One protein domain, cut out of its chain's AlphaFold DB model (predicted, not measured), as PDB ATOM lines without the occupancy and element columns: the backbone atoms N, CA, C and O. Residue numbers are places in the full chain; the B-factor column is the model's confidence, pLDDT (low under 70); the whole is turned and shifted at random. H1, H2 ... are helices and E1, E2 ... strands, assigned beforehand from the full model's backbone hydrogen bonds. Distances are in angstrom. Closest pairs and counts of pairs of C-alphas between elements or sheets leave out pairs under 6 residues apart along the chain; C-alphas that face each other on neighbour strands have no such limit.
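This is residues 750 to 918 of the 1276 residues of the protein "Family 43 glycosylhydrolase" of Haloactinobacterium sp. RN3S43 (UniProt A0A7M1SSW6). The chain is wound in stacked turns, a flattened solenoid: a wall of six strands, E2 E4 E5 E7 E9 E11, makes one side, and short strands make the other, E1 and E3 at one end of the stack and E6, E8 and E10 farther along it. On that second side residues 806 to 807 bridge E3 and E6 by short parallel pairings, and the four-residue helix H1 follows E11 at the other end of the stack. The printed part has 169 residues with eleven named strands, E1 to E11 along the chain, and then one named helix, H1; under half of the residues are in named elements. The class is mostly strand, and the sheets E2 E4 E5 E7 E9 E11, E6 E8 E10 and E1 E3 are each parallel. The whole is compact, with a radius of gyration of the C-alphas of 14.9 A and spans of 46 by 35 by 25 A.

Start at E1, residues 751 to 753, whose parallel neighbour is E3, residues 776 to 778; look for N 778 and O 752, 2.8 A apart. E2, residues 764 to 769, is near E1, with 5 pairs of C-alphas within 10 A. E2 is an edge strand of the twisted large sheet, and its neighbour is E4, residues 788 to 797, with N 769 and O 796 at 2.9 A. Next come E5, residues 814 to 822, with N 817 and O 791 at 2.8 A, and E7, residues 843 to 852, with N 847 and O 816 at 2.9 A. E9, residues 870 to 879, follows with N 852 and O 878 at 2.8 A, then the edge strand E11, residues 901 to 906, with N 879 and O 905 at 2.8 A. In the small sheet, E6, residues 831 to 834, pairs with E8, residues 860 to 864, by N 834 and O 863 at 2.9 A, and E8 with E10, residues 889 to 891, by N 891 and O 861 at 2.9 A. These two sheets form a sandwich, two sheets face to face, 8.5 A centre to centre where they face each other; the closest C-alphas of E6 and E7 are those of Ala 833 and Ala 848, 6.5 A apart. H1, residues 908 to 911, is not on either sheet; it is too short for an O i to N i+4 pair, and its 1 pair of O i and N i+3 is not within range.

Find C-alpha 751 at (112.138, 156.393, 127.079), where E1 begins. E4 spans 24.6 A and bends by 59 degrees at residue 791; E5 spans 23.1 A and bends by 60 degrees at residue 817. E7 runs 25.9 A from C-alpha 843 at (124.662, 137.424, 136.223), bending by 61 degrees at residue 847, and E9 spans 24.9 A, bending by 78 degrees at residue 873. H1 ends at C-alpha 911, (120.815, 159.803, 157.846).

The two C-alphas farthest apart are those of Val 760 and Asp 918, 48.1 A. The printed part has no cut, and its one long link is E4 to E5, residues 798 to 813. The mean pLDDT of the printed part is 91.1; look at residues 837 to 841 for the values under 70.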
ATOM      1  N   LEU A 750     108.232 159.316 126.372       90.81
ATOM      2  CA  LEU A 750     109.442 158.789 125.737       90.81
ATOM      3  C   LEU A 750     110.348 158.077 126.760       90.81
ATOM      4  O   LEU A 750     110.443 158.475 127.924       90.81
ATOM      5  N   THR A 751     111.056 157.039 126.314       92.56
ATOM      6  CA  THR A 751     112.138 156.393 127.079       92.56
ATOM      7  C   THR A 751     113.502 156.873 126.584       92.56
ATOM      8  O   THR A 751     113.765 156.864 125.380       92.56
ATOM      9  N   ILE A 752     114.403 157.242 127.498       97.12
ATOM     10  CA  ILE A 752     115.788 157.597 127.151       97.12
ATOM     11  C   ILE A 752     116.681 156.361 127.277       97.12
ATOM     12  O   ILE A 752     116.702 155.712 128.324       97.12
ATOM     13  N   ILE A 753     117.455 156.045 126.237       96.94
ATOM     14  CA  ILE A 753     118.372 154.899 126.212       96.94
ATOM     15  C   ILE A 753     119.742 155.368 125.709       96.94
ATOM     16  O   ILE A 753     119.904 155.699 124.540       96.94
ATOM     17  N   GLY A 754     120.761 155.386 126.572       96.50
ATOM     18  CA  GLY A 754     122.104 155.866 126.216       96.50
ATOM     19  C   GLY A 754     122.862 154.951 125.244       96.50
ATOM     20  O   GLY A 754     123.762 155.388 124.529       96.50
ATOM     21  N   GLY A 755     122.497 153.671 125.187       93.06
ATOM     22  CA  GLY A 755     123.018 152.696 124.231       93.06
ATOM     23  C   GLY A 755     122.080 152.423 123.048       93.06
ATOM     24  O   GLY A 755     121.448 153.329 122.516       93.06
ATOM     25  N   SER A 756     122.009 151.158 122.622       90.31
ATOM     26  CA  SER A 756     121.146 150.693 121.524       90.31
ATOM     27  C   SER A 756     120.208 149.552 121.961       90.31
ATOM     28  O   SER A 756     120.174 149.188 123.138       90.31
ATOM     29  N   ASN A 757     119.461 148.967 121.020       89.06
ATOM     30  CA  ASN A 757     118.695 147.724 121.202       89.06
ATOM     31  C   ASN A 757     119.377 146.550 120.461       89.06
ATOM     32  O   ASN A 757     118.750 145.807 119.707       89.06
ATOM     33  N   ASP A 758     120.699 146.413 120.621       84.31
ATOM     34  CA  ASP A 758     121.501 145.387 119.945       84.31
ATOM     35  C   ASP A 758     122.129 144.372 120.904       84.31
ATOM     36  O   ASP A 758     122.541 144.677 122.021       84.31
ATOM     37  N   THR A 759     122.351 143.160 120.388       81.88
ATOM     38  CA  THR A 759     123.157 142.112 121.055       81.88
ATOM     39  C   THR A 759     124.621 142.494 121.331       81.88
ATOM     40  O   THR A 759     125.278 141.838 122.140       81.88
ATOM     41  N   VAL A 760     125.151 143.519 120.657       80.00
ATOM     42  CA  VAL A 760     126.521 144.023 120.837       80.00
ATOM     43  C   VAL A 760     126.433 145.525 121.117       80.00
ATOM     44  O   VAL A 760     126.465 146.313 120.171       80.00
ATOM     45  N   PRO A 761     126.267 145.926 122.386       80.88
ATOM     46  CA  PRO A 761     126.051 147.321 122.734       80.88
ATOM     47  C   PRO A 761     127.337 148.152 122.641       80.88
ATOM     48  O   PRO A 761     128.452 147.617 122.605       80.88
ATOM     49  N   ALA A 762     127.181 149.478 122.641       83.50
ATOM     50  CA  ALA A 762     128.301 150.409 122.695       83.50
ATOM     51  C   ALA A 762     129.143 150.194 123.974       83.50
ATOM     52  O   ALA A 762     128.573 149.988 125.045       83.50
ATOM     53  N   PRO A 763     130.487 150.255 123.900       85.06
ATOM     54  CA  PRO A 763     131.356 150.050 125.061       85.06
ATOM     55  C   PRO A 763     131.366 151.243 126.026       85.06
ATOM     56  O   PRO A 763     131.875 151.115 127.132       85.06
ATOM     57  N   SER A 764     130.844 152.397 125.610       92.81
ATOM     58  CA  SER A 764     130.720 153.599 126.430       92.81
ATOM     59  C   SER A 764     129.406 154.310 126.128       92.81
ATOM     60  O   SER A 764     128.958 154.282 124.983       92.81
ATOM     61  N   THR A 765     128.809 154.950 127.133       96.31
ATOM     62  CA  THR A 765     127.550 155.714 127.014       96.31
ATOM     63  C   THR A 765     127.597 156.938 127.932       96.31
ATOM     64  O   THR A 765     128.216 156.885 128.997       96.31
ATOM     65  N   SER A 766     126.972 158.048 127.528       97.50
ATOM     66  CA  SER A 766     126.906 159.271 128.336       97.50
ATOM     67  C   SER A 766     125.567 159.975 128.130       97.50
ATOM     68  O   SER A 766     125.267 160.410 127.019       97.50
ATOM     69  N   VAL A 767     124.770 160.075 129.195       98.56
ATOM     70  CA  VAL A 767     123.446 160.719 129.175       98.56
ATOM     71  C   VAL A 767     123.358 161.775 130.275       98.56
ATOM     72  O   VAL A 767     123.702 161.502 131.421       98.56
ATOM     73  N   THR A 768     122.882 162.970 129.933       98.62
ATOM     74  CA  THR A 768     122.526 164.049 130.870       98.62
ATOM     75  C   THR A 768     121.048 164.392 130.705       98.62
ATOM     76  O   THR A 768     120.589 164.506 129.569       98.62
ATOM     77  N   VAL A 769     120.304 164.550 131.804       98.38
ATOM     78  CA  VAL A 769     118.886 164.951 131.789       98.38
ATOM     79  C   VAL A 769     118.645 166.104 132.756       98.38
ATOM     80  O   VAL A 769     118.816 165.945 133.961       98.38
ATOM     81  N   GLU A 770     118.249 167.259 132.230       97.38
ATOM     82  CA  GLU A 770     118.003 168.502 132.975       97.38
ATOM     83  C   GLU A 770     116.499 168.798 133.162       97.38
ATOM     84  O   GLU A 770     116.133 169.610 134.011       97.38
ATOM     85  N   GLY A 771     115.613 168.145 132.399       91.75
ATOM     86  CA  GLY A 771     114.172 168.424 132.377       91.75
ATOM     87  C   GLY A 771     113.339 167.353 131.659       91.75
ATOM     88  O   GLY A 771     113.843 166.270 131.359       91.75
ATOM     89  N   GLY A 772     112.065 167.658 131.394       91.38
ATOM     90  CA  GLY A 772     111.096 166.766 130.739       91.38
ATOM     91  C   GLY A 772     110.480 165.685 131.642       91.38
ATOM     92  O   GLY A 772     110.858 165.508 132.802       91.38
ATOM     93  N   GLN A 773     109.521 164.947 131.089       91.25
ATOM     94  CA  GLN A 773     108.811 163.826 131.705       91.25
ATOM     95  C   GLN A 773     109.073 162.543 130.902       91.25
ATOM     96  O   GLN A 773     109.004 162.522 129.674       91.25
ATOM     97  N   TRP A 774     109.404 161.453 131.591       92.44
ATOM     98  CA  TRP A 774     110.025 160.287 130.964       92.44
ATOM     99  C   TRP A 774     109.424 158.976 131.456       92.44
ATOM    100  O   TRP A 774     109.170 158.783 132.647       92.44
ATOM    101  N   ALA A 775     109.274 158.026 130.537       88.94
ATOM    102  CA  ALA A 775     108.827 156.665 130.823       88.94
ATOM    103  C   ALA A 775     109.898 155.818 131.513       88.94
ATOM    104  O   ALA A 775     109.626 154.709 131.959       88.94
ATOM    105  N   GLY A 776     111.124 156.331 131.580       92.12
ATOM    106  CA  GLY A 776     112.283 155.680 132.163       92.12
ATOM    107  C   GLY A 776     113.564 156.175 131.503       92.12
ATOM    108  O   GLY A 776     113.550 156.802 130.440       92.12
ATOM    109  N   LEU A 777     114.685 155.865 132.145       96.62
ATOM    110  CA  LEU A 777     116.020 156.171 131.644       96.62
ATOM    111  C   LEU A 777     116.893 154.933 131.814       96.62
ATOM    112  O   LEU A 777     117.040 154.428 132.923       96.62
ATOM    113  N   ARG A 778     117.517 154.467 130.732       96.12
ATOM    114  CA  ARG A 778     118.590 153.473 130.780       96.12
ATOM    115  C   ARG A 778     119.892 154.103 130.289       96.12
ATOM    116  O   ARG A 778     119.984 154.481 129.127       96.12
ATOM    117  N   GLY A 779     120.915 154.182 131.139       96.06
ATOM    118  CA  GLY A 779     122.248 154.657 130.745       96.06
ATOM    119  C   GLY A 779     122.882 153.756 129.680       96.06
ATOM    120  O   GLY A 779     123.372 154.232 128.662       96.06
ATOM    121  N   GLY A 780     122.806 152.440 129.883       93.19
ATOM    122  CA  GLY A 780     123.252 151.428 128.930       93.19
ATOM    123  C   GLY A 780     122.266 151.132 127.790       93.19
ATOM    124  O   GLY A 780     121.518 151.973 127.308       93.19
ATOM    125  N   SER A 781     122.293 149.886 127.314       91.75
ATOM    126  CA  SER A 781     121.508 149.383 126.169       91.75
ATOM    127  C   SER A 781     120.342 148.513 126.617       91.75
ATOM    128  O   SER A 781     120.502 147.747 127.565       91.75
ATOM    129  N   ASP A 782     119.204 148.582 125.930       90.62
ATOM    130  CA  ASP A 782     117.989 147.844 126.294       90.62
ATOM    131  C   ASP A 782     117.773 146.610 125.406       90.62
ATOM    132  O   ASP A 782     116.890 146.580 124.558       90.62
ATOM    133  N   HIS A 783     118.599 145.573 125.572       87.88
ATOM    134  CA  HIS A 783     118.432 144.313 124.840       87.88
ATOM    135  C   HIS A 783     118.807 143.106 125.717       87.88
ATOM    136  O   HIS A 783     119.971 142.901 126.043       87.88
ATOM    137  N   THR A 784     117.843 142.241 126.049       85.50
ATOM    138  CA  THR A 784     117.994 141.109 127.002       85.50
ATOM    139  C   THR A 784     119.094 140.095 126.670       85.50
ATOM    140  O   THR A 784     119.564 139.384 127.559       85.50
ATOM    141  N   GLY A 785     119.489 140.000 125.397       82.38
ATOM    142  CA  GLY A 785     120.601 139.176 124.911       82.38
ATOM    143  C   GLY A 785     121.887 139.950 124.596       82.38
ATOM    144  O   GLY A 785     122.686 139.460 123.799       82.38
ATOM    145  N   ALA A 786     122.054 141.173 125.110       78.62
ATOM    146  CA  ALA A 786     123.303 141.914 124.978       78.62
ATOM    147  C   ALA A 786     124.413 141.255 125.809       78.62
ATOM    148  O   ALA A 786     124.169 140.793 126.923       78.62
ATOM    149  N   VAL A 787     125.628 141.207 125.250       81.88
ATOM    150  CA  VAL A 787     126.813 140.686 125.945       81.88
ATOM    151  C   VAL A 787     127.996 141.624 125.732       81.88
ATOM    152  O   VAL A 787     128.528 141.697 124.622       81.88
ATOM    153  N   THR A 788     128.446 142.298 126.793       80.88
ATOM    154  CA  THR A 788     129.583 143.236 126.743       80.88
ATOM    155  C   THR A 788     130.443 143.164 127.996       80.88
ATOM    156  O   THR A 788     129.945 142.984 129.101       80.88
ATOM    157  N   ALA A 789     131.756 143.311 127.812       83.88
ATOM    158  CA  ALA A 789     132.738 143.297 128.887       83.88
ATOM    159  C   ALA A 789     133.607 144.558 128.845       83.88
ATOM    160  O   ALA A 789     134.203 144.860 127.808       83.88
ATOM    161  N   GLY A 790     133.723 145.237 129.985       88.25
ATOM    162  CA  GLY A 790     134.413 146.520 130.108       88.25
ATOM    163  C   GLY A 790     133.605 147.696 129.560       88.25
ATOM    164  O   GLY A 790     134.182 148.532 128.868       88.25
ATOM    165  N   ALA A 791     132.295 147.723 129.828       91.69
ATOM    166  CA  ALA A 791     131.449 148.895 129.611       91.69
ATOM    167  C   ALA A 791     131.909 150.090 130.469       91.69
ATOM    168  O   ALA A 791     132.470 149.887 131.545       91.69
ATOM    169  N   ASP A 792     131.643 151.312 130.008       95.69
ATOM    170  CA  ASP A 792     131.881 152.557 130.748       95.69
ATOM    171  C   ASP A 792     130.662 153.488 130.615       95.69
ATOM    172  O   ASP A 792     130.426 154.096 129.566       95.69
ATOM    173  N   ILE A 793     129.820 153.521 131.647       96.94
ATOM    174  CA  ILE A 793     128.509 154.181 131.619       96.94
ATOM    175  C   ILE A 793     128.528 155.415 132.525       96.94
ATOM    176  O   ILE A 793     128.958 155.341 133.678       96.94
ATOM    177  N   SER A 794     128.024 156.541 132.020       98.06
ATOM    178  CA  SER A 794     127.888 157.784 132.782       98.06
ATOM    179  C   SER A 794     126.495 158.391 132.615       98.06
ATOM    180  O   SER A 794     126.043 158.626 131.493       98.06
ATOM    181  N   VAL A 795     125.817 158.639 133.736       98.56
ATOM    182  CA  VAL A 795     124.490 159.265 133.802       98.56
ATOM    183  C   VAL A 795     124.544 160.494 134.711       98.56
ATOM    184  O   VAL A 795     125.050 160.425 135.831       98.56
ATOM    185  N   GLN A 796     123.987 161.613 134.261       98.62
ATOM    186  CA  GLN A 796     123.765 162.803 135.079       98.62
ATOM    187  C   GLN A 796     122.284 163.190 135.028       98.62
ATOM    188  O   GLN A 796     121.697 163.238 133.949       98.62
ATOM    189  N   VAL A 797     121.677 163.442 136.188       98.50
ATOM    190  CA  VAL A 797     120.277 163.878 136.294       98.50
ATOM    191  C   VAL A 797     120.213 165.154 137.123       98.50
ATOM    192  O   VAL A 797     120.379 165.132 138.342       98.50
ATOM    193  N   ASP A 798     119.978 166.265 136.441       97.81
ATOM    194  CA  ASP A 798     119.869 167.612 136.997       97.81
ATOM    195  C   ASP A 798     118.408 168.094 137.067       97.81
ATOM    196  O   ASP A 798     118.143 169.156 137.627       97.81
ATOM    197  N   GLY A 799     117.461 167.298 136.557       95.19
ATOM    198  CA  GLY A 799     116.022 167.533 136.648       95.19
ATOM    199  C   GLY A 799     115.190 166.483 135.899       95.19
ATOM    200  O   GLY A 799     115.705 165.449 135.474       95.19
ATOM    201  N   GLY A 800     113.894 166.765 135.752       94.25
ATOM    202  CA  GLY A 800     112.913 165.904 135.080       94.25
ATOM    203  C   GLY A 800     112.176 164.916 135.998       94.25
ATOM    204  O   GLY A 800     112.565 164.695 137.147       94.25
ATOM    205  N   THR A 801     111.099 164.324 135.477       93.00
ATOM    206  CA  THR A 801     110.237 163.359 136.189       93.00
ATOM    207  C   THR A 801     110.278 162.001 135.498       93.00
ATOM    208  O   THR A 801     110.021 161.908 134.300       93.00
ATOM    209  N   PHE A 802     110.566 160.931 136.241       92.50
ATOM    210  CA  PHE A 802     110.715 159.574 135.711       92.50
ATOM    211  C   PHE A 802     109.616 158.656 136.256       92.50
ATOM    212  O   PHE A 802     109.678 158.198 137.399       92.50
ATOM    213  N   TYR A 803     108.621 158.361 135.416       87.62
ATOM    214  CA  TYR A 803     107.490 157.467 135.708       87.62
ATOM    215  C   TYR A 803     107.850 155.976 135.585       87.62
ATOM    216  O   TYR A 803     107.100 155.099 136.020       87.62
ATOM    217  N   GLY A 804     109.020 155.673 135.021       86.94
ATOM    218  CA  GLY A 804     109.657 154.360 135.069       86.94
ATOM    219  C   GLY A 804     111.035 154.397 135.722       86.94
ATOM    220  O   GLY A 804     111.491 155.454 136.160       86.94
ATOM    221  N   PRO A 805     111.687 153.232 135.847       91.25
ATOM    222  CA  PRO A 805     112.937 153.114 136.582       91.25
ATOM    223  C   PRO A 805     114.064 153.878 135.883       91.25
ATOM    224  O   PRO A 805     114.164 153.895 134.651       91.25
ATOM    225  N   VAL A 806     114.960 154.447 136.687       96.56
ATOM    226  CA  VAL A 806     116.249 154.952 136.211       96.56
ATOM    227  C   VAL A 806     117.299 153.871 136.443       96.56
ATOM    228  O   VAL A 806     117.515 153.423 137.567       96.56
ATOM    229  N   VAL A 807     117.919 153.408 135.362       95.50
ATOM    230  CA  VAL A 807     118.750 152.203 135.326       95.50
ATOM    231  C   VAL A 807     120.099 152.531 134.712       95.50
ATOM    232  O   VAL A 807     120.161 153.081 133.616       95.50
ATOM    233  N   LEU A 808     121.199 152.165 135.364       94.62
ATOM    234  CA  LEU A 808     122.519 152.484 134.819       94.62
ATOM    235  C   LEU A 808     122.954 151.478 133.748       94.62
ATOM    236  O   LEU A 808     123.273 151.872 132.630       94.62
ATOM    237  N   SER A 809     122.943 150.179 134.050       91.19
ATOM    238  CA  SER A 809     123.570 149.150 133.214       91.19
ATOM    239  C   SER A 809     122.914 148.928 131.844       91.19
ATOM    240  O   SER A 809     121.739 149.234 131.598       91.19
ATOM    241  N   HIS A 810     123.654 148.246 130.959       90.81
ATOM    242  CA  HIS A 810     123.006 147.480 129.893       90.81
ATOM    243  C   HIS A 810     122.076 146.419 130.508       90.81
ATOM    244  O   HIS A 810     122.343 145.890 131.591       90.81
ATOM    245  N   ARG A 811     120.997 146.102 129.801       87.69
ATOM    246  CA  ARG A 811     120.170 144.917 130.033       87.69
ATOM    247  C   ARG A 811     120.924 143.679 129.540       87.69
ATOM    248  O   ARG A 811     121.585 143.762 128.508       87.69
ATOM    249  N   GLY A 812     120.825 142.548 130.231       82.31
ATOM    250  CA  GLY A 812     121.556 141.321 129.883       82.31
ATOM    251  C   GLY A 812     122.980 141.196 130.457       82.31
ATOM    252  O   GLY A 812     123.461 142.042 131.215       82.31
ATOM    253  N   GLU A 813     123.661 140.093 130.108       82.88
ATOM    254  CA  GLU A 813     124.962 139.683 130.674       82.88
ATOM    255  C   GLU A 813     126.078 140.694 130.355       82.88
ATOM    256  O   GLU A 813     126.693 140.667 129.286       82.88
ATOM    257  N   SER A 814     126.379 141.588 131.296       84.00
ATOM    258  CA  SER A 814     127.337 142.671 131.075       84.00
ATOM    259  C   SER A 814     128.254 142.942 132.270       84.00
ATOM    260  O   SER A 814     127.932 142.612 133.414       84.00
ATOM    261  N   SER A 815     129.432 143.505 131.981       90.31
ATOM    262  CA  SER A 815     130.419 143.901 132.989       90.31
ATOM    263  C   SER A 815     131.146 145.199 132.644       90.31
ATOM    264  O   SER A 815     131.354 145.499 131.463       90.31
ATOM    265  N   GLY A 816     131.578 145.960 133.653       93.19
ATOM    266  CA  GLY A 816     132.253 147.248 133.458       93.19
ATOM    267  C   GLY A 816     132.129 148.215 134.637       93.19
ATOM    268  O   GLY A 816     131.923 147.790 135.770       93.19
ATOM    269  N   SER A 817     132.245 149.511 134.354       95.50
ATOM    270  CA  SER A 817     131.960 150.610 135.281       95.50
ATOM    271  C   SER A 817     130.646 151.306 134.930       95.50
ATOM    272  O   SER A 817     130.330 151.512 133.756       95.50
ATOM    273  N   ALA A 818     129.891 151.701 135.953       96.38
ATOM    274  CA  ALA A 818     128.706 152.538 135.807       96.38
ATOM    275  C   ALA A 818     128.722 153.657 136.853       96.38
ATOM    276  O   ALA A 818     128.910 153.396 138.036       96.38
ATOM    277  N   SER A 819     128.537 154.901 136.416       97.69
ATOM    278  CA  SER A 819     128.581 156.088 137.270       97.69
ATOM    279  C   SER A 819     127.315 156.925 137.121       97.69
ATOM    280  O   SER A 819     126.835 157.123 136.002       97.69
ATOM    281  N   ALA A 820     126.786 157.430 138.235       98.25
ATOM    282  CA  ALA A 820     125.638 158.327 138.246       98.25
ATOM    283  C   ALA A 820     125.837 159.518 139.188       98.25
ATOM    284  O   ALA A 820     126.274 159.355 140.325       98.25
ATOM    285  N   THR A 821     125.473 160.719 138.734       98.62
ATOM    286  CA  THR A 821     125.332 161.910 139.588       98.62
ATOM    287  C   THR A 821     123.906 162.437 139.482       98.62
ATOM    288  O   THR A 821     123.473 162.828 138.403       98.62
ATOM    289  N   ILE A 822     123.179 162.445 140.597       98.56
ATOM    290  CA  ILE A 822     121.794 162.914 140.676       98.56
ATOM    291  C   ILE A 822     121.773 164.200 141.501       98.56
ATOM    292  O   ILE A 822     122.002 164.177 142.708       98.56
ATOM    293  N   ASN A 823     121.534 165.331 140.844       98.31
ATOM    294  CA  ASN A 823     121.457 166.654 141.462       98.31
ATOM    295  C   ASN A 823     120.009 167.093 141.735       98.31
ATOM    296  O   ASN A 823     119.781 167.804 142.716       98.31
ATOM    297  N   ALA A 824     119.042 166.661 140.919       97.38
ATOM    298  CA  ALA A 824     117.607 166.850 141.157       97.38
ATOM    299  C   ALA A 824     116.768 165.818 140.367       97.38
ATOM    300  O   ALA A 824     117.303 164.820 139.887       97.38
ATOM    301  N   GLY A 825     115.460 166.068 140.243       96.50
ATOM    302  CA  GLY A 825     114.491 165.216 139.544       96.50
ATOM    303  C   GLY A 825     113.613 164.391 140.488       96.50
ATOM    304  O   GLY A 825     113.922 164.259 141.674       96.50
ATOM    305  N   THR A 826     112.520 163.842 139.958       95.50
ATOM    306  CA  THR A 826     111.539 163.033 140.705       95.50
ATOM    307  C   THR A 826     111.515 161.607 140.149       95.50
ATOM    308  O   THR A 826     111.317 161.398 138.950       95.50
ATOM    309  N   PHE A 827     111.727 160.611 141.010       94.81
ATOM    310  CA  PHE A 827     111.981 159.215 140.639       94.81
ATOM    311  C   PHE A 827     110.858 158.297 141.145       94.81
ATOM    312  O   PHE A 827     110.960 157.714 142.231       94.81
ATOM    313  N   MET A 828     109.799 158.141 140.342       86.62
ATOM    314  CA  MET A 828     108.564 157.442 140.735       86.62
ATOM    315  C   MET A 828     108.785 155.936 140.933       86.62
ATOM    316  O   MET A 828     108.262 155.332 141.865       86.62
ATOM    317  N   ARG A 829     109.617 155.321 140.078       85.81
ATOM    318  CA  ARG A 829     109.903 153.872 140.094       85.81
ATOM    319  C   ARG A 829     111.352 153.516 140.423       85.81
ATOM    320  O   ARG A 829     111.816 152.440 140.059       85.81
ATOM    321  N   GLY A 830     112.037 154.389 141.162       90.81
ATOM    322  CA  GLY A 830     113.323 154.086 141.794       90.81
ATOM    323  C   GLY A 830     114.548 154.169 140.882       90.81
ATOM    324  O   GLY A 830     114.456 154.421 139.677       90.81
ATOM    325  N   VAL A 831     115.716 153.967 141.496       96.00
ATOM    326  CA  VAL A 831     117.032 154.066 140.851       96.00
ATOM    327  C   VAL A 831     117.811 152.777 141.080       96.00
ATOM    328  O   VAL A 831     117.987 152.340 142.218       96.00
ATOM    329  N   TYR A 832     118.306 152.181 139.999       94.75
ATOM    330  CA  TYR A 832     118.982 150.892 140.044       94.75
ATOM    331  C   TYR A 832     120.287 150.891 139.254       94.75
ATOM    332  O   TYR A 832     120.350 151.388 138.129       94.75
ATOM    333  N   ALA A 833     121.324 150.239 139.789       93.12
ATOM    334  CA  ALA A 833     122.496 149.930 138.970       93.12
ATOM    335  C   ALA A 833     122.111 148.966 137.831       93.12
ATOM    336  O   ALA A 833     122.504 149.189 136.688       93.12
ATOM    337  N   VAL A 834     121.279 147.956 138.122       88.38
ATOM    338  CA  VAL A 834     120.777 146.949 137.172       88.38
ATOM    339  C   VAL A 834     119.266 146.753 137.349       88.38
ATOM    340  O   VAL A 834     118.773 146.639 138.464       88.38
ATOM    341  N   TYR A 835     118.498 146.667 136.263       84.50
ATOM    342  CA  TYR A 835     117.051 146.419 136.329       84.50
ATOM    343  C   TYR A 835     116.652 145.336 135.333       84.50
ATOM    344  O   TYR A 835     116.811 145.512 134.121       84.50
ATOM    345  N   GLU A 836     116.110 144.249 135.877       75.06
ATOM    346  CA  GLU A 836     115.605 143.077 135.168       75.06
ATOM    347  C   GLU A 836     114.318 142.589 135.848       75.06
ATOM    348  O   GLU A 836     114.077 142.879 137.025       75.06
ATOM    349  N   GLU A 837     113.483 141.864 135.104       68.94
ATOM    350  CA  GLU A 837     112.191 141.381 135.603       68.94
ATOM    351  C   GLU A 837     112.306 140.116 136.467       68.94
ATOM    352  O   GLU A 837     113.254 139.332 136.344       68.94
ATOM    353  N   ASP A 838     111.310 139.914 137.332       62.81
ATOM    354  CA  ASP A 838     111.272 138.812 138.294       62.81
ATOM    355  C   ASP A 838     111.352 137.435 137.613       62.81
ATOM    356  O   ASP A 838     110.676 137.156 136.621       62.81
ATOM    357  N   GLY A 839     112.184 136.548 138.172       59.94
ATOM    358  CA  GLY A 839     112.402 135.196 137.642       59.94
ATOM    359  C   GLY A 839     113.447 135.099 136.524       59.94
ATOM    360  O   GLY A 839     113.551 134.054 135.880       59.94
ATOM    361  N   SER A 840     114.229 136.156 136.289       62.47
ATOM    362  CA  SER A 840     115.364 136.135 135.365       62.47
ATOM    363  C   SER A 840     116.673 135.702 136.055       62.47
ATOM    364  O   SER A 840     117.085 136.258 137.076       62.47
ATOM    365  N   ASP A 841     117.345 134.694 135.482       64.62
ATOM    366  CA  ASP A 841     118.628 134.138 135.956       64.62
ATOM    367  C   ASP A 841     119.831 134.945 135.404       64.62
ATOM    368  O   ASP A 841     120.698 134.401 134.714       64.62
ATOM    369  N   TYR A 842     119.888 136.258 135.654       73.56
ATOM    370  CA  TYR A 842     120.996 137.101 135.176       73.56
ATOM    371  C   TYR A 842     122.205 137.114 136.119       73.56
ATOM    372  O   TYR A 842     122.061 137.134 137.341       73.56
ATOM    373  N   ALA A 843     123.403 137.173 135.529       80.25
ATOM    374  CA  ALA A 843     124.662 137.424 136.223       80.25
ATOM    375  C   ALA A 843     125.359 138.659 135.635       80.25
ATOM    376  O   ALA A 843     125.524 138.758 134.417       80.25
ATOM    377  N   VAL A 844     125.763 139.583 136.504       82.94
ATOM    378  CA  VAL A 844     126.313 140.904 136.154       82.94
ATOM    379  C   VAL A 844     127.512 141.239 137.046       82.94
ATOM    380  O   VAL A 844     127.542 140.867 138.218       82.94
ATOM    381  N   ASP A 845     128.515 141.912 136.481       91.31
ATOM    382  CA  ASP A 845     129.825 142.151 137.116       91.31
ATOM    383  C   ASP A 845     130.230 143.626 136.941       91.31
ATOM    384  O   ASP A 845     130.919 143.985 135.986       91.31
ATOM    385  N   TYR A 846     129.722 144.503 137.810       92.19
ATOM    386  CA  TYR A 846     129.873 145.958 137.684       92.19
ATOM    387  C   TYR A 846     130.529 146.589 138.908       92.19
ATOM    388  O   TYR A 846     130.164 146.282 140.038       92.19
ATOM    389  N   ASP A 847     131.422 147.545 138.659       96.06
ATOM    390  CA  ASP A 847     131.828 148.557 139.633       96.06
ATOM    391  C   ASP A 847     130.890 149.772 139.451       96.06
ATOM    392  O   ASP A 847     131.034 150.546 138.498       96.06
ATOM    393  N   ALA A 848     129.874 149.892 140.309       96.44
ATOM    394  CA  ALA A 848     128.840 150.927 140.249       96.44
ATOM    395  C   ALA A 848     129.052 152.013 141.322       96.44
ATOM    396  O   ALA A 848     129.133 151.696 142.506       96.44
ATOM    397  N   ASP A 849     129.090 153.282 140.907       97.88
ATOM    398  CA  ASP A 849     129.270 154.469 141.759       97.88
ATOM    399  C   ASP A 849     128.081 155.427 141.558       97.88
ATOM    400  O   ASP A 849     127.832 155.899 140.445       97.88
ATOM    401  N   ILE A 850     127.308 155.686 142.612       98.12
ATOM    402  CA  ILE A 850     126.134 156.567 142.566       98.12
ATOM    403  C   ILE A 850     126.305 157.675 143.599       98.12
ATOM    404  O   ILE A 850     126.441 157.407 144.789       98.12
ATOM    405  N   THR A 851     126.237 158.929 143.157       98.44
ATOM    406  CA  THR A 851     126.237 160.114 144.023       98.44
ATOM    407  C   THR A 851     124.898 160.842 143.923       98.44
ATOM    408  O   THR A 851     124.516 161.301 142.847       98.44
ATOM    409  N   VAL A 852     124.192 160.967 145.048       98.19
ATOM    410  CA  VAL A 852     122.905 161.666 145.172       98.19
ATOM    411  C   VAL A 852     123.098 162.955 145.970       98.19
ATOM    412  O   VAL A 852     123.335 162.924 147.176       98.19
ATOM    413  N   ASN A 853     122.994 164.092 145.289       97.94
ATOM    414  CA  ASN A 853     123.094 165.439 145.855       97.94
ATOM    415  C   ASN A 853     121.712 166.082 146.080       97.94
ATOM    416  O   ASN A 853     121.593 167.037 146.849       97.94
ATOM    417  N   GLY A 854     120.671 165.571 145.416       95.88
ATOM    418  CA  GLY A 854     119.296 166.061 145.484       95.88
ATOM    419  C   GLY A 854     118.323 165.142 144.739       95.88
ATOM    420  O   GLY A 854     118.694 164.042 144.338       95.88
ATOM    421  N   GLY A 855     117.085 165.605 144.554       96.69
ATOM    422  CA  GLY A 855     115.994 164.836 143.939       96.69
ATOM    423  C   GLY A 855     115.041 164.212 144.961       96.69
ATOM    424  O   GLY A 855     115.299 164.259 146.163       96.69
ATOM    425  N   GLU A 856     113.931 163.664 144.477       95.38
ATOM    426  CA  GLU A 856     112.818 163.125 145.265       95.38
ATOM    427  C   GLU A 856     112.536 161.670 144.860       95.38
ATOM    428  O   GLU A 856     112.345 161.373 143.679       95.38
ATOM    429  N   PHE A 857     112.517 160.744 145.822       94.31
ATOM    430  CA  PHE A 857     112.522 159.302 145.544       94.31
ATOM    431  C   PHE A 857     111.298 158.592 146.134       94.31
ATOM    432  O   PHE A 857     111.116 158.600 147.349       94.31
ATOM    433  N   TRP A 858     110.501 157.933 145.283       88.62
ATOM    434  CA  TRP A 858     109.203 157.324 145.646       88.62
ATOM    435  C   TRP A 858     109.206 155.794 145.781       88.62
ATOM    436  O   TRP A 858     108.200 155.188 146.145       88.62
ATOM    437  N   ALA A 859     110.332 155.148 145.482       87.31
ATOM    438  CA  ALA A 859     110.454 153.695 145.527       87.31
ATOM    439  C   ALA A 859     111.776 153.279 146.190       87.31
ATOM    440  O   ALA A 859     112.081 153.701 147.306       87.31
ATOM    441  N   THR A 860     112.566 152.439 145.524       90.88
ATOM    442  CA  THR A 860     113.811 151.871 146.048       90.88
ATOM    443  C   THR A 860     115.036 152.460 145.344       90.88
ATOM    444  O   THR A 860     115.005 152.709 144.138       90.88
ATOM    445  N   ILE A 861     116.138 152.610 146.083       95.56
ATOM    446  CA  ILE A 861     117.485 152.781 145.517       95.56
ATOM    447  C   ILE A 861     118.292 151.516 145.847       95.56
ATOM    448  O   ILE A 861     118.491 151.206 147.024       95.56
ATOM    449  N   ALA A 862     118.721 150.756 144.835       94.00
ATOM    450  CA  ALA A 862     119.337 149.432 145.022       94.00
ATOM    451  C   ALA A 862     120.320 149.038 143.900       94.00
ATOM    452  O   ALA A 862     120.211 149.528 142.776       94.00
ATOM    453  N   PRO A 863     121.228 148.068 144.128       93.94
ATOM    454  CA  PRO A 863     122.041 147.513 143.048       93.94
ATOM    455  C   PRO A 863     121.196 146.763 142.002       93.94
ATOM    456  O   PRO A 863     121.531 146.804 140.820       93.94
ATOM    457  N   ALA A 864     120.091 146.118 142.403       89.75
ATOM    458  CA  ALA A 864     119.150 145.486 141.478       89.75
ATOM    459  C   ALA A 864     117.695 145.481 141.978       89.75
ATOM    460  O   ALA A 864     117.459 145.481 143.185       89.75
ATOM    461  N   LYS A 865     116.727 145.427 141.046       85.06
ATOM    462  CA  LYS A 865     115.299 145.191 141.357       85.06
ATOM    463  C   LYS A 865     115.066 143.778 141.896       85.06
ATOM    464  O   LYS A 865     114.527 143.616 142.985       85.06
ATOM    465  N   SER A 866     115.432 142.753 141.123       80.94
ATOM    466  CA  SER A 866     115.066 141.375 141.456       80.94
ATOM    467  C   SER A 866     116.098 140.709 142.364       80.94
ATOM    468  O   SER A 866     117.292 140.684 142.064       80.94
ATOM    469  N   ARG A 867     115.635 140.085 143.454       77.12
ATOM    470  CA  ARG A 867     116.488 139.294 144.360       77.12
ATOM    471  C   ARG A 867     117.096 138.047 143.691       77.12
ATOM    472  O   ARG A 867     118.035 137.477 144.241       77.12
ATOM    473  N   SER A 868     116.604 137.625 142.516       75.56
ATOM    474  CA  SER A 868     117.186 136.506 141.751       75.56
ATOM    475  C   SER A 868     118.490 136.857 141.028       75.56
ATOM    476  O   SER A 868     119.221 135.947 140.635       75.56
ATOM    477  N   THR A 869     118.802 138.145 140.848       83.19
ATOM    478  CA  THR A 869     120.002 138.584 140.126       83.19
ATOM    479  C   THR A 869     121.283 138.200 140.876       83.19
ATOM    480  O   THR A 869     121.402 138.387 142.089       83.19
ATOM    481  N   VAL A 870     122.269 137.676 140.139       88.44
ATOM    482  CA  VAL A 870     123.605 137.348 140.652       88.44
ATOM    483  C   VAL A 870     124.544 138.536 140.425       88.44
ATOM    484  O   VAL A 870     124.860 138.871 139.285       88.44
ATOM    485  N   LEU A 871     125.002 139.155 141.512       91.06
ATOM    486  CA  LEU A 871     125.795 140.382 141.521       91.06
ATOM    487  C   LEU A 871     127.272 140.120 141.864       91.06
ATOM    488  O   LEU A 871     127.587 139.546 142.911       91.06
ATOM    489  N   SER A 872     128.181 140.627 141.032       93.81
ATOM    490  CA  SER A 872     129.630 140.723 141.276       93.81
ATOM    491  C   SER A 872     130.127 142.161 141.038       93.81
ATOM    492  O   SER A 872     129.442 142.947 140.386       93.81
ATOM    493  N   GLY A 873     131.297 142.510 141.589       94.56
ATOM    494  CA  GLY A 873     131.897 143.855 141.496       94.56
ATOM    495  C   GLY A 873     131.707 144.705 142.762       94.56
ATOM    496  O   GLY A 873     131.720 144.155 143.874       94.56
ATOM    497  N   THR A 874     131.544 146.025 142.621       96.38
ATOM    498  CA  THR A 874     131.230 146.945 143.734       96.38
ATOM    499  C   THR A 874     129.949 147.753 143.520       96.38
ATOM    500  O   THR A 874     129.512 147.982 142.398       96.38
ATOM    501  N   TYR A 875     129.330 148.177 144.623       97.31
ATOM    502  CA  TYR A 875     128.212 149.122 144.636       97.31
ATOM    503  C   TYR A 875     128.453 150.163 145.731       97.31
ATOM    504  O   TYR A 875     128.220 149.908 146.916       97.31
ATOM    505  N   ASP A 876     128.971 151.315 145.328       97.38
ATOM    506  CA  ASP A 876     129.340 152.425 146.195       97.38
ATOM    507  C   ASP A 876     128.290 153.541 146.045       97.38
ATOM    508  O   ASP A 876     128.140 154.139 144.979       97.38
ATOM    509  N   LEU A 877     127.526 153.804 147.110       97.81
ATOM    510  CA  LEU A 877     126.446 154.795 147.123       97.81
ATOM    511  C   LEU A 877     126.774 155.947 148.077       97.81
ATOM    512  O   LEU A 877     126.905 155.746 149.285       97.81
ATOM    513  N   THR A 878     126.854 157.162 147.540       97.94
ATOM    514  CA  THR A 878     127.074 158.405 148.287       97.94
ATOM    515  C   THR A 878     125.808 159.261 148.286       97.94
ATOM    516  O   THR A 878     125.234 159.518 147.232       97.94
ATOM    517  N   VAL A 879     125.378 159.725 149.460       97.50
ATOM    518  CA  VAL A 879     124.196 160.579 149.650       97.50
ATOM    519  C   VAL A 879     124.603 161.866 150.373       97.50
ATOM    520  O   VAL A 879     124.864 161.869 151.580       97.50
ATOM    521  N   GLU A 880     124.648 162.967 149.621       96.12
ATOM    522  CA  GLU A 880     124.918 164.333 150.092       96.12
ATOM    523  C   GLU A 880     123.644 165.206 150.181       96.12
ATOM    524  O   GLU A 880     123.673 166.261 150.817       96.12
ATOM    525  N   GLY A 881     122.514 164.759 149.614       94.75
ATOM    526  CA  GLY A 881     121.203 165.411 149.732       94.75
ATOM    527  C   GLY A 881     120.073 164.627 149.049       94.75
ATOM    528  O   GLY A 881     120.317 163.563 148.490       94.75
ATOM    529  N   GLY A 882     118.841 165.144 149.118       94.62
ATOM    530  CA  GLY A 882     117.629 164.532 148.545       94.62
ATOM    531  C   GLY A 882     116.430 164.558 149.499       94.62
ATOM    532  O   GLY A 882     116.596 164.805 150.696       94.62
ATOM    533  N   ASP A 883     115.235 164.306 148.963       94.88
ATOM    534  CA  ASP A 883     114.020 164.002 149.720       94.88
ATOM    535  C   ASP A 883     113.716 162.500 149.636       94.88
ATOM    536  O   ASP A 883     113.650 161.901 148.559       94.88
ATOM    537  N   PHE A 884     113.546 161.892 150.805       95.19
ATOM    538  CA  PHE A 884     113.346 160.461 150.988       95.19
ATOM    539  C   PHE A 884     112.028 160.152 151.709       95.19
ATOM    540  O   PHE A 884     111.863 159.035 152.204       95.19
ATOM    541  N   GLY A 885     111.090 161.102 151.797       94.12
ATOM    542  CA  GLY A 885     109.783 160.909 152.432       94.12
ATOM    543  C   GLY A 885     108.968 159.774 151.806       94.12
ATOM    544  O   GLY A 885     108.410 158.952 152.535       94.12
ATOM    545  N   HIS A 886     109.008 159.653 150.478       93.56
ATOM    546  CA  HIS A 886     108.344 158.587 149.717       93.56
ATOM    547  C   HIS A 886     109.221 157.324 149.511       93.56
ATOM    548  O   HIS A 886     108.737 156.299 149.041       93.56
ATOM    549  N   LEU A 887     110.503 157.342 149.914       94.56
ATOM    550  CA  LEU A 887     111.430 156.219 149.706       94.56
ATOM    551  C   LEU A 887     111.018 155.004 150.558       94.56
ATOM    552  O   LEU A 887     110.822 155.135 151.772       94.56
ATOM    553  N   THR A 888     110.968 153.812 149.962       92.56
ATOM    554  CA  THR A 888     110.695 152.561 150.692       92.56
ATOM    555  C   THR A 888     111.959 151.971 151.312       92.56
ATOM    556  O   THR A 888     111.935 151.524 152.459       92.56
ATOM    557  N   ASP A 889     113.058 151.965 150.549       91.56
ATOM    558  CA  ASP A 889     114.260 151.177 150.822       91.56
ATOM    559  C   ASP A 889     115.520 151.781 150.187       91.56
ATOM    560  O   ASP A 889     115.518 152.223 149.034       91.56
ATOM    561  N   LEU A 890     116.627 151.696 150.927       94.44
ATOM    562  CA  LEU A 890     117.985 151.971 150.469       94.44
ATOM    563  C   LEU A 890     118.810 150.683 150.637       94.44
ATOM    564  O   LEU A 890     119.260 150.367 151.741       94.44
ATOM    565  N   LEU A 891     118.959 149.895 149.569       93.31
ATOM    566  CA  LEU A 891     119.504 148.534 149.650       93.31
ATOM    567  C   LEU A 891     120.958 148.446 149.178       93.31
ATOM    568  O   LEU A 891     121.322 148.973 148.127       93.31
ATOM    569  N   GLY A 892     121.768 147.703 149.932       94.50
ATOM    570  CA  GLY A 892     123.061 147.181 149.499       94.50
ATOM    571  C   GLY A 892     122.956 145.803 148.829       94.50
ATOM    572  O   GLY A 892     121.881 145.349 148.439       94.50
ATOM    573  N   SER A 893     124.098 145.128 148.680       92.81
ATOM    574  CA  SER A 893     124.225 143.842 147.971       92.81
ATOM    575  C   SER A 893     123.932 142.594 148.820       92.81
ATOM    576  O   SER A 893     123.792 141.502 148.269       92.81
ATOM    577  N   GLU A 894     123.821 142.706 150.147       88.94
ATOM    578  CA  GLU A 894     123.448 141.572 151.001       88.94
ATOM    579  C   GLU A 894     121.971 141.188 150.779       88.94
ATOM    580  O   GLU A 894     121.088 142.039 150.686       88.94
ATOM    581  N   GLY A 895     121.707 139.884 150.657       81.31
ATOM    582  CA  GLY A 895     120.397 139.341 150.269       81.31
ATOM    583  C   GLY A 895     120.268 139.007 148.778       81.31
ATOM    584  O   GLY A 895     119.396 138.221 148.417       81.31
ATOM    585  N   PHE A 896     121.163 139.510 147.923       85.88
ATOM    586  CA  PHE A 896     121.297 139.057 146.535       85.88
ATOM    587  C   PHE A 896     122.269 137.869 146.431       85.88
ATOM    588  O   PHE A 896     123.086 137.616 147.322       85.88
ATOM    589  N   ALA A 897     122.198 137.121 145.329       85.44
ATOM    590  CA  ALA A 897     123.186 136.088 145.029       85.44
ATOM    591  C   ALA A 897     124.492 136.716 144.501       85.44
ATOM    592  O   ALA A 897     124.461 137.766 143.872       85.44
ATOM    593  N   GLY A 898     125.638 136.051 144.691       90.12
ATOM    594  CA  GLY A 898     126.929 136.479 144.127       90.12
ATOM    595  C   GLY A 898     127.982 136.854 145.175       90.12
ATOM    596  O   GLY A 898     128.031 136.248 146.248       90.12
ATOM    597  N   ASP A 899     128.873 137.787 144.826       93.38
ATOM    598  CA  ASP A 899     129.987 138.254 145.667       93.38
ATOM    599  C   ASP A 899     130.263 139.774 145.608       93.38
ATOM    600  O   ASP A 899     131.300 140.220 146.106       93.38
ATOM    601  N   MET A 900     129.325 140.570 145.073       94.69
ATOM    602  CA  MET A 900     129.391 142.040 145.054       94.69
ATOM    603  C   MET A 900     129.555 142.646 146.457       94.69
ATOM    604  O   MET A 900     128.809 142.334 147.390       94.69
ATOM    605  N   VAL A 901     130.494 143.584 146.581       96.06
ATOM    606  CA  VAL A 901     130.774 144.345 147.809       96.06
ATOM    607  C   VAL A 901     130.082 145.705 147.727       96.06
ATOM    608  O   VAL A 901     130.274 146.429 146.760       96.06
ATOM    609  N   SER A 902     129.296 146.066 148.737       97.00
ATOM    610  CA  SER A 902     128.538 147.326 148.773       97.00
ATOM    611  C   SER A 902     128.918 148.229 149.947       97.00
ATOM    612  O   SER A 902     129.134 147.743 151.066       97.00
ATOM    613  N   ALA A 903     128.953 149.540 149.705       97.44
ATOM    614  CA  ALA A 903     129.238 150.572 150.697       97.44
ATOM    615  C   ALA A 903     128.228 151.727 150.627       97.44
ATOM    616  O   ALA A 903     127.791 152.115 149.545       97.44
ATOM    617  N   LEU A 904     127.882 152.281 151.793       97.25
ATOM    618  CA  LEU A 904     127.039 153.472 151.920       97.25
ATOM    619  C   LEU A 904     127.837 154.620 152.548       97.25
ATOM    620  O   LEU A 904     128.516 154.443 153.565       97.25
ATOM    621  N   HIS A 905     127.736 155.810 151.968       96.56
ATOM    622  CA  HIS A 905     128.379 157.032 152.437       96.56
ATOM    623  C   HIS A 905     127.333 158.142 152.569       96.56
ATOM    624  O   HIS A 905     126.924 158.738 151.583       96.56
ATOM    625  N   VAL A 906     126.892 158.428 153.793       95.94
ATOM    626  CA  VAL A 906     125.856 159.434 154.079       95.94
ATOM    627  C   VAL A 906     126.288 160.320 155.247       95.94
ATOM    628  O   VAL A 906     126.888 159.832 156.211       95.94
ATOM    629  N   ASP A 907     126.015 161.629 155.183       91.06
ATOM    630  CA  ASP A 907     126.246 162.502 156.341       91.06
ATOM    631  C   ASP A 907     125.262 162.129 157.471       91.06
ATOM    632  O   ASP A 907     124.056 162.040 157.219       91.06
ATOM    633  N   PRO A 908     125.716 161.942 158.727       91.94
ATOM    634  CA  PRO A 908     124.836 161.594 159.842       91.94
ATOM    635  C   PRO A 908     123.652 162.548 160.055       91.94
ATOM    636  O   PRO A 908     122.645 162.131 160.616       91.94
ATOM    637  N   ALA A 909     123.751 163.814 159.636       93.25
ATOM    638  CA  ALA A 909     122.643 164.765 159.707       93.25
ATOM    639  C   ALA A 909     121.527 164.472 158.691       93.25
ATOM    640  O   ALA A 909     120.377 164.780 158.983       93.25
ATOM    641  N   ILE A 910     121.856 163.878 157.539       93.62
ATOM    642  CA  ILE A 910     120.890 163.409 156.531       93.62
ATOM    643  C   ILE A 910     120.325 162.059 156.972       93.62
ATOM    644  O   ILE A 910     119.114 161.877 157.006       93.62
ATOM    645  N   ALA A 911     121.200 161.142 157.398       94.00
ATOM    646  CA  ALA A 911     120.815 159.803 157.846       94.00
ATOM    647  C   ALA A 911     119.766 159.836 158.981       94.00
ATOM    648  O   ALA A 911     118.824 159.049 158.970       94.00
ATOM    649  N   GLN A 912     119.906 160.780 159.922       95.31
ATOM    650  CA  GLN A 912     119.028 160.956 161.093       95.31
ATOM    651  C   GLN A 912     117.904 161.981 160.901       95.31
ATOM    652  O   GLN A 912     117.156 162.239 161.848       95.31
ATOM    653  N   ALA A 913     117.784 162.603 159.726       93.12
ATOM    654  CA  ALA A 913     116.668 163.494 159.448       93.12
ATOM    655  C   ALA A 913     115.396 162.662 159.242       93.12
ATOM    656  O   ALA A 913     115.319 161.857 158.316       93.12
ATOM    657  N   ALA A 914     114.402 162.864 160.106       92.50
ATOM    658  CA  ALA A 914     113.043 162.422 159.828       92.50
ATOM    659  C   ALA A 914     112.449 163.333 158.736       92.50
ATOM    660  O   ALA A 914     112.584 164.557 158.860       92.50
ATOM    661  N   PRO A 915     111.799 162.783 157.698       93.31
ATOM    662  CA  PRO A 915     110.948 163.563 156.807       93.31
ATOM    663  C   PRO A 915     109.865 164.317 157.599       93.31
ATOM    664  O   PRO A 915     109.309 163.792 158.566       93.31
ATOM    665  N   GLU A 916     109.584 165.558 157.205       90.12
ATOM    666  CA  GLU A 916     108.561 166.422 157.811       90.12
ATOM    667  C   GLU A 916     107.705 167.041 156.698       90.12
ATOM    668  O   GLU A 916     108.244 167.603 155.747       90.12
ATOM    669  N   GLY A 917     106.379 166.991 156.835       90.75
ATOM    670  CA  GLY A 917     105.444 167.548 155.858       90.75
ATOM    671  C   GLY A 917     104.081 166.864 155.907       90.75
ATOM    672  O   GLY A 917     103.948 165.778 156.469       90.75
ATOM    673  N   ASP A 918     103.094 167.505 155.288       90.31
ATOM    674  CA  ASP A 918     101.757 166.954 155.071       90.31
ATOM    675  C   ASP A 918     101.640 166.575 153.588       90.31
ATOM    676  O   ASP A 918     102.010 167.378 152.726       90.31
TER     677      ASP A 918